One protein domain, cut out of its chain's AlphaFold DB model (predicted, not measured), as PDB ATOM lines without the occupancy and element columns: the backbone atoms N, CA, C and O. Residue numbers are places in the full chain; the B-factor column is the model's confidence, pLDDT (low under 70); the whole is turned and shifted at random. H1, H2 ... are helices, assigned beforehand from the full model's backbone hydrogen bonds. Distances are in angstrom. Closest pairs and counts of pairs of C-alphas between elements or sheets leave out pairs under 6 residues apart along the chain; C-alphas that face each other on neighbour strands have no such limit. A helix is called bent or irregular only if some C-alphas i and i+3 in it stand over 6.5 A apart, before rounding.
ATOM      1  N   LEU A  12      12.403 -45.261  22.583       94.44
ATOM      2  CA  LEU A  12      12.115 -43.847  22.363       94.44
ATOM      3  C   LEU A  12      13.298 -42.950  22.756       94.44
ATOM      4  O   LEU A  12      13.627 -42.027  22.014       94.44
ATOM      5  N   LEU A  13      13.972 -43.232  23.876       94.38
ATOM      6  CA  LEU A  13      15.173 -42.492  24.277       94.38
ATOM      7  C   LEU A  13      16.317 -42.654  23.276       94.38
ATOM      8  O   LEU A  13      16.987 -41.670  22.965       94.38
ATOM      9  N   VAL A  14      16.528 -43.859  22.743       95.88
ATOM     10  CA  VAL A  14      17.552 -44.094  21.715       95.88
ATOM     11  C   VAL A  14      17.218 -43.324  20.438       95.88
ATOM     12  O   VAL A  14      18.084 -42.636  19.900       95.88
ATOM     13  N   VAL A  15      15.966 -43.371  19.974       96.12
ATOM     14  CA  VAL A  15      15.536 -42.612  18.789       96.12
ATOM     15  C   VAL A  15      15.697 -41.110  19.018       96.12
ATOM     16  O   VAL A  15      16.265 -40.424  18.172       96.12
ATOM     17  N   ALA A  16      15.271 -40.594  20.173       95.12
ATOM     18  CA  ALA A  16      15.448 -39.189  20.524       95.12
ATOM     19  C   ALA A  16      16.933 -38.788  20.532       95.12
ATOM     20  O   ALA A  16      17.286 -37.740  19.992       95.12
ATOM     21  N   ALA A  17      17.809 -39.638  21.077       94.56
ATOM     22  CA  ALA A  17      19.252 -39.417  21.073       94.56
ATOM     23  C   ALA A  17      19.849 -39.400  19.666       94.56
ATOM     24  O   ALA A  17      20.730 -38.592  19.404       94.56
ATOM     25  N   LEU A  18      19.365 -40.238  18.750       95.69
ATOM     26  CA  LEU A  18      19.828 -40.233  17.362       95.69
ATOM     27  C   LEU A  18      19.347 -38.997  16.592       95.69
ATOM     28  O   LEU A  18      20.127 -38.401  15.858       95.69
ATOM     29  N   VAL A  19      18.088 -38.591  16.774       95.38
ATOM     30  CA  VAL A  19      17.491 -37.444  16.067       95.38
ATOM     31  C   VAL A  19      18.092 -36.115  16.532       95.38
ATOM     32  O   VAL A  19      18.394 -35.249  15.714       95.38
ATOM     33  N   ILE A  20      18.266 -35.944  17.843       93.44
ATOM     34  CA  ILE A  20      18.815 -34.719  18.447       93.44
ATOM     35  C   ILE A  20      20.354 -34.731  18.419       93.44
ATOM     36  O   ILE A  20      20.993 -33.678  18.360       93.44
ATOM     37  N   GLY A  21      20.945 -35.923  18.464       94.62
ATOM     38  CA  GLY A  21      22.367 -36.166  18.677       94.62
ATOM     39  C   GLY A  21      22.682 -36.434  20.161       94.62
ATOM     40  O   GLY A  21      22.271 -35.650  21.027       94.62
ATOM     41  N   PRO A  22      23.451 -37.494  20.486       92.12
ATOM     42  CA  PRO A  22      23.753 -37.867  21.872       92.12
ATOM     43  C   PRO A  22      24.578 -36.801  22.603       92.12
ATOM     44  O   PRO A  22      24.458 -36.660  23.814       92.12
ATOM     45  N   GLU A  23      25.360 -36.006  21.873       93.44
ATOM     46  CA  GLU A  23      26.155 -34.911  22.441       93.44
ATOM     47  C   GLU A  23      25.305 -33.695  22.838       93.44
ATOM     48  O   GLU A  23      25.670 -32.952  23.747       93.44
ATOM     49  N   ARG A  24      24.153 -33.480  22.186       93.06
ATOM     50  CA  ARG A  24      23.290 -32.309  22.434       93.06
ATOM     51  C   ARG A  24      22.218 -32.571  23.487       93.06
ATOM     52  O   ARG A  24      21.827 -31.650  24.203       93.06
ATOM     53  N   LEU A  25      21.772 -33.821  23.617       93.12
ATOM     54  CA  LEU A  25      20.817 -34.258  24.640       93.12
ATOM     55  C   LEU A  25      21.151 -33.806  26.075       93.12
ATOM     56  O   LEU A  25      20.255 -33.248  26.714       93.12
ATOM     57  N   PRO A  26      22.379 -34.001  26.605       91.75
ATOM     58  CA  PRO A  26      22.703 -33.587  27.969       91.75
ATOM     59  C   PRO A  26      22.548 -32.075  28.153       91.75
ATOM     60  O   PRO A  26      21.947 -31.641  29.132       91.75
ATOM     61  N   GLY A  27      22.958 -31.272  27.165       94.94
ATOM     62  CA  GLY A  27      22.776 -29.820  27.203       94.94
ATOM     63  C   GLY A  27      21.302 -29.394  27.251       94.94
ATOM     64  O   GLY A  27      20.952 -28.449  27.962       94.94
ATOM     65  N   TYR A  28      20.404 -30.088  26.543       94.44
ATOM     66  CA  TYR A  28      18.960 -29.823  26.628       94.44
ATOM     67  C   TYR A  28      18.340 -30.325  27.936       94.44
ATOM     68  O   TYR A  28      17.498 -29.641  28.522       94.44
ATOM     69  N   ALA A  29      18.769 -31.489  28.428       94.81
ATOM     70  CA  ALA A  29      18.320 -32.032  29.707       94.81
ATOM     71  C   ALA A  29      18.703 -31.108  30.874       94.81
ATOM     72  O   ALA A  29      17.897 -30.880  31.776       94.81
ATOM     73  N   GLU A  30      19.896 -30.516  30.832       95.94
ATOM     74  CA  GLU A  30      20.337 -29.510  31.795       95.94
ATOM     75  C   GLU A  30      19.468 -28.252  31.750       95.94
ATOM     76  O   GLU A  30      19.032 -27.776  32.800       95.94
ATOM     77  N   GLN A  31      19.164 -27.733  30.557       95.94
ATOM     78  CA  GLN A  31      18.279 -26.576  30.395       95.94
ATOM     79  C   GLN A  31      16.890 -26.855  30.974       95.94
ATOM     80  O   GLN A  31      16.411 -26.092  31.816       95.94
ATOM     81  N   LEU A  32      16.277 -27.982  30.604       96.38
ATOM     82  CA  LEU A  32      14.990 -28.401  31.152       96.38
ATOM     83  C   LEU A  32      15.065 -28.569  32.675       96.38
ATOM     84  O   LEU A  32      14.211 -28.067  33.402       96.38
ATOM     85  N   GLY A  33      16.122 -29.202  33.182       96.44
ATOM     86  CA  GLY A  33      16.347 -29.383  34.613       96.44
ATOM     87  C   GLY A  33      16.452 -28.055  35.364       96.44
ATOM     88  O   GLY A  33      15.871 -27.899  36.441       96.44
ATOM     89  N   GLN A  34      17.138 -27.062  34.799       97.06
ATOM     90  CA  GLN A  34      17.202 -25.721  35.375       97.06
ATOM     91  C   GLN A  34      15.828 -25.045  35.398       97.06
ATOM     92  O   GLN A  34      15.482 -24.416  36.400       97.06
ATOM     93  N   TRP A  35      15.032 -25.192  34.337       97.50
ATOM     94  CA  TRP A  35      13.676 -24.644  34.262       97.50
ATOM     95  C   TRP A  35      12.754 -25.300  35.286       97.50
ATOM     96  O   TRP A  35      12.090 -24.598  36.043       97.50
ATOM     97  N   VAL A  36      12.802 -26.626  35.409       97.25
ATOM     98  CA  VAL A  36      12.060 -27.380  36.428       97.25
ATOM     99  C   VAL A  36      12.466 -26.939  37.835       97.25
ATOM    100  O   VAL A  36      11.608 -26.719  38.686       97.25
ATOM    101  N   ARG A  37      13.763 -26.742  38.102       96.62
ATOM    102  CA  ARG A  37      14.244 -26.237  39.401       96.62
ATOM    103  C   ARG A  37      13.735 -24.826  39.697       96.62
ATOM    104  O   ARG A  37      13.373 -24.554  40.841       96.62
ATOM    105  N   ARG A  38      13.709 -23.937  38.697       96.62
ATOM    106  CA  ARG A  38      13.150 -22.580  38.820       96.62
ATOM    107  C   ARG A  38      11.643 -22.627  39.072       96.62
ATOM    108  O   ARG A  38      11.196 -22.020  40.035       96.62
ATOM    109  N   GLY A  39      10.898 -23.413  38.297       97.12
ATOM    110  CA  GLY A  39       9.462 -23.615  38.494       97.12
ATOM    111  C   GLY A  39       9.142 -24.199  39.869       97.12
ATOM    112  O   GLY A  39       8.268 -23.699  40.565       97.12
ATOM    113  N   ARG A  40       9.917 -25.184  40.339       96.25
ATOM    114  CA  ARG A  40       9.756 -25.752  41.684       96.25
ATOM    115  C   ARG A  40      10.031 -24.733  42.792       96.25
ATOM    116  O   ARG A  40       9.370 -24.795  43.822       96.25
ATOM    117  N   ARG A  41      11.003 -23.827  42.617       96.00
ATOM    118  CA  ARG A  41      11.212 -22.704  43.551       96.00
ATOM    119  C   ARG A  41      10.008 -21.771  43.542       96.00
ATOM    120  O   ARG A  41       9.413 -21.593  44.589       96.00
ATOM    121  N   PHE A  42       9.583 -21.327  42.363       96.00
ATOM    122  CA  PHE A  42       8.426 -20.451  42.205       96.00
ATOM    123  C   PHE A  42       7.151 -21.020  42.844       96.00
ATOM    124  O   PHE A  42       6.482 -20.314  43.584       96.00
ATOM    125  N   ILE A  43       6.850 -22.308  42.638       95.50
ATOM    126  CA  ILE A  43       5.693 -22.971  43.263       95.50
ATOM    127  C   ILE A  43       5.820 -22.992  44.790       95.50
ATOM    128  O   ILE A  43       4.832 -22.778  45.482       95.50
ATOM    129  N   ARG A  44       7.017 -23.247  45.334       93.62
ATOM    130  CA  ARG A  44       7.232 -23.216  46.790       93.62
ATOM    131  C   ARG A  44       7.094 -21.812  47.362       93.62
ATOM    132  O   ARG A  44       6.505 -21.677  48.421       93.62
ATOM    133  N   ASP A  45       7.609 -20.806  46.667       93.12
ATOM    134  CA  ASP A  45       7.543 -19.412  47.104       93.12
ATOM    135  C   ASP A  45       6.101 -18.890  47.022       93.12
ATOM    136  O   ASP A  45       5.635 -18.205  47.927       93.12
ATOM    137  N   ALA A  46       5.369 -19.260  45.966       90.62
ATOM    138  CA  ALA A  46       3.943 -18.984  45.836       90.62
ATOM    139  C   ALA A  46       3.140 -19.683  46.938       90.62
ATOM    140  O   ALA A  46       2.308 -19.045  47.569       90.62
ATOM    141  N   LYS A  47       3.433 -20.961  47.219       85.12
ATOM    142  CA  LYS A  47       2.815 -21.688  48.330       85.12
ATOM    143  C   LYS A  47       3.107 -21.015  49.673       85.12
ATOM    144  O   LYS A  47       2.184 -20.839  50.446       85.12
ATOM    145  N   ALA A  48       4.348 -20.602  49.926       88.38
ATOM    146  CA  ALA A  48       4.722 -19.937  51.172       88.38
ATOM    147  C   ALA A  48       3.965 -18.615  51.377       88.38
ATOM    148  O   ALA A  48       3.467 -18.374  52.466       88.38
ATOM    149  N   ARG A  49       3.812 -17.800  50.325       85.75
ATOM    150  CA  ARG A  49       3.034 -16.548  50.379       85.75
ATOM    151  C   ARG A  49       1.543 -16.796  50.597       85.75
ATOM    152  O   ARG A  49       0.911 -16.099  51.375       85.75
ATOM    153  N   VAL A  50       0.994 -17.798  49.913       83.19
ATOM    154  CA  VAL A  50      -0.402 -18.226  50.070       83.19
ATOM    155  C   VAL A  50      -0.650 -18.745  51.489       83.19
ATOM    156  O   VAL A  50      -1.630 -18.352  52.107       83.19
ATOM    157  N   ASP A  51       0.260 -19.558  52.028       81.56
ATOM    158  CA  ASP A  51       0.204 -20.058  53.405       81.56
ATOM    159  C   ASP A  51       0.415 -18.924  54.439       81.56
ATOM    160  O   ASP A  51      -0.100 -19.012  55.545       81.56
ATOM    161  N   GLU A  52       1.145 -17.849  54.118       80.94
ATOM    162  CA  GLU A  52       1.320 -16.678  55.001       80.94
ATOM    163  C   GLU A  52       0.094 -15.752  55.019       80.94
ATOM    164  O   GLU A  52      -0.269 -15.237  56.076       80.94
ATOM    165  N   GLU A  53      -0.548 -15.529  53.870       72.31
ATOM    166  CA  GLU A  53      -1.698 -14.620  53.744       72.31
ATOM    167  C   GLU A  53      -3.035 -15.293  54.083       72.31
ATOM    168  O   GLU A  53      -3.954 -14.630  54.560       72.31
ATOM    169  N   LEU A  54      -3.146 -16.605  53.868       67.75
ATOM    170  CA  LEU A  54      -4.369 -17.385  54.075       67.75
ATOM    171  C   LEU A  54      -4.188 -18.470  55.143       67.75
ATOM    172  O   LEU A  54      -4.888 -19.478  55.084       67.75
ATOM    173  N   GLY A  55      -3.248 -18.289  56.080       58.41
ATOM    174  CA  GLY A  55      -2.649 -19.307  56.965       58.41
ATOM    175  C   GLY A  55      -3.538 -20.228  57.807       58.41
ATOM    176  O   GLY A  55      -3.005 -21.037  58.560       58.41
ATOM    177  N   GLU A  56      -4.857 -20.183  57.643       55.88
ATOM    178  CA  GLU A  56      -5.813 -21.146  58.199       55.88
ATOM    179  C   GLU A  56      -6.890 -21.619  57.185       55.88
ATOM    180  O   GLU A  56      -7.477 -22.679  57.371       55.88
ATOM    181  N   GLU A  57      -7.100 -20.923  56.058       54.69
ATOM    182  CA  GLU A  57      -8.169 -21.203  55.075       54.69
ATOM    183  C   GLU A  57      -7.728 -22.138  53.924       54.69
ATOM    184  O   GLU A  57      -8.549 -22.819  53.317       54.69
ATOM    185  N   VAL A  58      -6.422 -22.257  53.640       53.97
ATOM    186  CA  VAL A  58      -5.890 -23.153  52.577       53.97
ATOM    187  C   VAL A  58      -5.765 -24.610  53.033       53.97
ATOM    188  O   VAL A  58      -5.694 -25.513  52.198       53.97
ATOM    189  N   GLY A  59      -5.793 -24.861  54.346       54.16
ATOM    190  CA  GLY A  59      -5.906 -26.215  54.894       54.16
ATOM    191  C   GLY A  59      -7.225 -26.902  54.524       54.16
ATOM    192  O   GLY A  59      -7.261 -28.130  54.479       54.16
ATOM    193  N   ASP A  60      -8.259 -26.110  54.208       52.66
ATOM    194  CA  ASP A  60      -9.618 -26.566  53.890       52.66
ATOM    195  C   ASP A  60     -10.017 -26.325  52.418       52.66
ATOM    196  O   ASP A  60     -11.082 -26.750  51.970       52.66
ATOM    197  N   VAL A  61      -9.143 -25.704  51.607       52.91
ATOM    198  CA  VAL A  61      -9.282 -25.777  50.146       52.91
ATOM    199  C   VAL A  61      -8.907 -27.192  49.740       52.91
ATOM    200  O   VAL A  61      -7.741 -27.533  49.543       52.91
ATOM    201  N   ASP A  62      -9.935 -28.029  49.667       53.62
ATOM    202  CA  ASP A  62      -9.881 -29.434  49.310       53.62
ATOM    203  C   ASP A  62      -9.364 -29.598  47.867       53.62
ATOM    204  O   ASP A  62     -10.107 -29.779  46.902       53.62
ATOM    205  N   TRP A  63      -8.041 -29.529  47.693       50.66
ATOM    206  CA  TRP A  63      -7.362 -29.811  46.425       50.66
ATOM    207  C   TRP A  63      -7.622 -31.250  45.947       50.66
ATOM    208  O   TRP A  63      -7.373 -31.559  44.782       50.66
ATOM    209  N   ALA A  64      -8.140 -32.126  46.820       54.28
ATOM    210  CA  ALA A  64      -8.605 -33.459  46.462       54.28
ATOM    211  C   ALA A  64     -10.039 -33.460  45.893       54.28
ATOM    212  O   ALA A  64     -10.361 -34.358  45.114       54.28
ATOM    213  N   ALA A  65     -10.864 -32.445  46.183       53.94
ATOM    214  CA  ALA A  65     -12.166 -32.233  45.540       53.94
ATOM    215  C   ALA A  65     -12.044 -31.699  44.101       53.94
ATOM    216  O   ALA A  65     -12.961 -31.862  43.296       53.94
ATOM    217  N   LEU A  66     -10.892 -31.114  43.750       53.28
ATOM    218  CA  LEU A  66     -10.562 -30.694  42.385       53.28
ATOM    219  C   LEU A  66      -9.810 -31.765  41.571       53.28
ATOM    220  O   LEU A  66      -9.319 -31.459  40.486       53.28
ATOM    221  N   ASP A  67      -9.719 -33.009  42.059       56.38
ATOM    222  CA  ASP A  67      -9.252 -34.152  41.268       56.38
ATOM    223  C   ASP A  67     -10.410 -34.650  40.371       56.38
ATOM    224  O   ASP A  67     -11.349 -35.283  40.870       56.38
ATOM    225  N   PRO A  68     -10.376 -34.429  39.038       55.62
ATOM    226  CA  PRO A  68     -11.470 -34.794  38.129       55.62
ATOM    227  C   PRO A  68     -11.745 -36.303  38.072       55.62
ATOM    228  O   PRO A  68     -12.712 -36.739  37.449       55.62
ATOM    229  N   ARG A  69     -10.882 -37.124  38.683       57.31
ATOM    230  CA  ARG A  69     -11.025 -38.582  38.769       57.31
ATOM    231  C   ARG A  69     -11.675 -39.056  40.068       57.31
ATOM    232  O   ARG A  69     -11.934 -40.251  40.191       57.31
ATOM    233  N   LYS A  70     -11.939 -38.150  41.016       56.88
ATOM    234  CA  LYS A  70     -12.537 -38.449  42.327       56.88
ATOM    235  C   LYS A  70     -13.873 -37.752  42.582       56.88
ATOM    236  O   LYS A  70     -14.285 -37.627  43.731       56.88
ATOM    237  N   TYR A  71     -14.609 -37.407  41.524       51.69
ATOM    238  CA  TYR A  71     -16.065 -37.241  41.607       51.69
ATOM    239  C   TYR A  71     -16.696 -38.621  41.872       51.69
ATOM    240  O   TYR A  71     -17.211 -39.279  40.971       51.69
ATOM    241  N   ASP A  72     -16.531 -39.128  43.096       52.94
ATOM    242  CA  ASP A  72     -17.074 -40.410  43.523       52.94
ATOM    243  C   ASP A  72     -18.576 -40.217  43.787       52.94
ATOM    244  O   ASP A  72     -18.949 -39.539  44.754       52.94
ATOM    245  N   PRO A  73     -19.466 -40.787  42.954       59.62
ATOM    246  CA  PRO A  73     -20.911 -40.584  43.065       59.62
ATOM    247  C   PRO A  73     -21.462 -41.011  44.432       59.62
ATOM    248  O   PRO A  73     -22.542 -40.581  44.834       59.62
ATOM    249  N   ARG A  74     -20.715 -41.830  45.186       57.44
ATOM    250  CA  ARG A  74     -21.104 -42.296  46.518       57.44
ATOM    251  C   ARG A  74     -21.057 -41.199  47.579       57.44
ATOM    252  O   ARG A  74     -21.833 -41.289  48.528       57.44
ATOM    253  N   ARG A  75     -20.209 -40.170  47.434       61.12
ATOM    254  CA  ARG A  75     -20.187 -39.034  48.377       61.12
ATOM    255  C   ARG A  75     -21.468 -38.211  48.296       61.12
ATOM    256  O   ARG A  75     -22.036 -37.909  49.333       61.12
ATOM    257  N   ILE A  76     -21.973 -37.964  47.088       59.53
ATOM    258  CA  ILE A  76     -23.229 -37.230  46.851       59.53
ATOM    259  C   ILE A  76     -24.410 -37.944  47.524       59.53
ATOM    260  O   ILE A  76     -25.272 -37.316  48.127       59.53
ATOM    261  N   VAL A  77     -24.425 -39.280  47.462       63.62
ATOM    262  CA  VAL A  77     -25.461 -40.104  48.100       63.62
ATOM    263  C   VAL A  77     -25.304 -40.118  49.622       63.62
ATOM    264  O   VAL A  77     -26.295 -40.071  50.336       63.62
ATOM    265  N   ARG A  78     -24.076 -40.166  50.147       65.38
ATOM    266  CA  ARG A  78     -23.832 -40.109  51.597       65.38
ATOM    267  C   ARG A  78     -24.214 -38.753  52.184       65.38
ATOM    268  O   ARG A  78     -24.843 -38.754  53.231       65.38
ATOM    269  N   ASP A  79     -23.890 -37.656  51.504       61.91
ATOM    270  CA  ASP A  79     -24.292 -36.307  51.917       61.91
ATOM    271  C   ASP A  79     -25.829 -36.176  51.895       61.91
ATOM    272  O   ASP A  79     -26.406 -35.648  52.837       61.91
ATOM    273  N   ALA A  80     -26.514 -36.776  50.910       60.47
ATOM    274  CA  ALA A  80     -27.981 -36.841  50.894       60.47
ATOM    275  C   ALA A  80     -28.577 -37.717  52.017       60.47
ATOM    276  O   ALA A  80     -29.640 -37.399  52.527       60.47
ATOM    277  N   LEU A  81     -27.900 -38.799  52.422       57.44
ATOM    278  CA  LEU A  81     -28.347 -39.677  53.515       57.44
ATOM    279  C   LEU A  81     -27.995 -39.158  54.922       57.44
ATOM    280  O   LEU A  81     -28.578 -39.633  55.893       57.44
ATOM    281  N   LEU A  82     -27.015 -38.260  55.058       57.19
ATOM    282  CA  LEU A  82     -26.612 -37.661  56.338       57.19
ATOM    283  C   LEU A  82     -27.426 -36.401  56.678       57.19
ATOM    284  O   LEU A  82     -27.569 -36.096  57.857       57.19
ATOM    285  N   GLU A  83     -27.997 -35.716  55.682       53.34
ATOM    286  CA  GLU A  83     -28.897 -34.560  55.867       53.34
ATOM    287  C   GLU A  83     -30.367 -34.972  56.148       53.34
ATOM    288  O   GLU A  83     -31.223 -34.130  56.411       53.34
ATOM    289  N   ASP A  84     -30.682 -36.274  56.129       53.16
ATOM    290  CA  ASP A  84     -32.050 -36.822  56.201       53.16
ATOM    291  C   ASP A  84     -32.630 -36.970  57.634       53.16
ATOM    292  O   ASP A  84     -33.535 -37.773  57.858       53.16
TER     293      ASP A  84
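This is residues 12 to 84 of the 129 residues of the protein "Sec-independent protein translocase protein TatB" of Cellulomonas sp. Leaf395 (UniProt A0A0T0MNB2). The model is an open zigzag of three helices with no core: a long helix, H2, makes one straight arm, a short helix, H1, turns back at a corner near its first end, and a long winding link from its other end leads away to a short helix, H3. H3 sticks out at the far end of the whole and points nearly the same way as H2, with no part packed on it. The printed part has 73 residues, with three named helices in the order H1, H2, H3 and no named strand, and its class is all helix. It is extended, with a radius of gyration of the C-alphas of 21.9 A, and it spans 67 by 34 by 8 A along its three main axes.

The printed part begins with H1, residues 12 to 20, and a tight link of four residues, 21 to 24, joins it to H2, residues 25 to 53. H1 and H2 are close but not clearly touching, with 1 pair of C-alphas within 8 A. That closest pair is the C-alphas of Ala 17 and Leu 25, 6.5 A apart. The two run opposite ways at a steep tilt of 68 degrees, only just short of about perpendicular. Their centres are 26.3 A apart. Beyond this, residues 29 to 46, which belong to H2, stand free: no C-alpha 8 or more residues away along the chain lies within 10 A of them. From H2 a long link of 19 residues, 54 to 72, leads to H3, residues 73 to 82. H2 and H3 are apart, although they follow each other in the chain, and H1 and H3 are apart too. H3 touches no helix. In H1, H2 and H3 every backbone pair of O of residue i and N of residue i+4 is within hydrogen-bond range.

H1 has 9 residues, Leu 12 to Ile 20, and measures 12.0 A from first to last C-alpha. It begins at C-alpha 12, at (12.115, -43.847, 22.363). H2 is the longest helix, with 29 residues from Leu 25 to Glu 53, and measures 41.7 A from first to last C-alpha. It runs from C-alpha 25 at (20.817, -34.258, 24.640) to C-alpha 53 at (-1.698, -14.620, 53.744). H3 has 10 residues, Pro 73 to Leu 82, and measures 14.7 A from first to last C-alpha. It ends with C-alpha 82 at (-26.612, -37.661, 56.338). No helix is bent or irregular. The N-to-C direction of H2 has the x, y and z components -0.57, 0.40 and 0.72, and that of H3 has -0.55, 0.23 and 0.81.

The two C-alphas farthest apart in the domain are those of Glu 23 and Asp 84, at 67.3 A. The first and last printed C-alphas, those of Leu 12 and Asp 84, are 56.1 A apart. The outline is flat, but only just, with spans of 67, 34 and 8 A. The long stretch with no named element, residues 54 to 72, has its C-alphas 10 to 21 A from the mean of all C-alphas. Residues 52 to 57 stand free, and so do residues 60 to 84, of which 73 to 82 belong to H3. The printed part has no cut, and it comes from a full chain of 129 residues. The mean pLDDT of the printed part is 77.5. H1 has a mean of 95 and H2 of 92, whereas H3 has a mean of 60. The model's confidence is low, under 70, in 31 residues, namely 54 to 84.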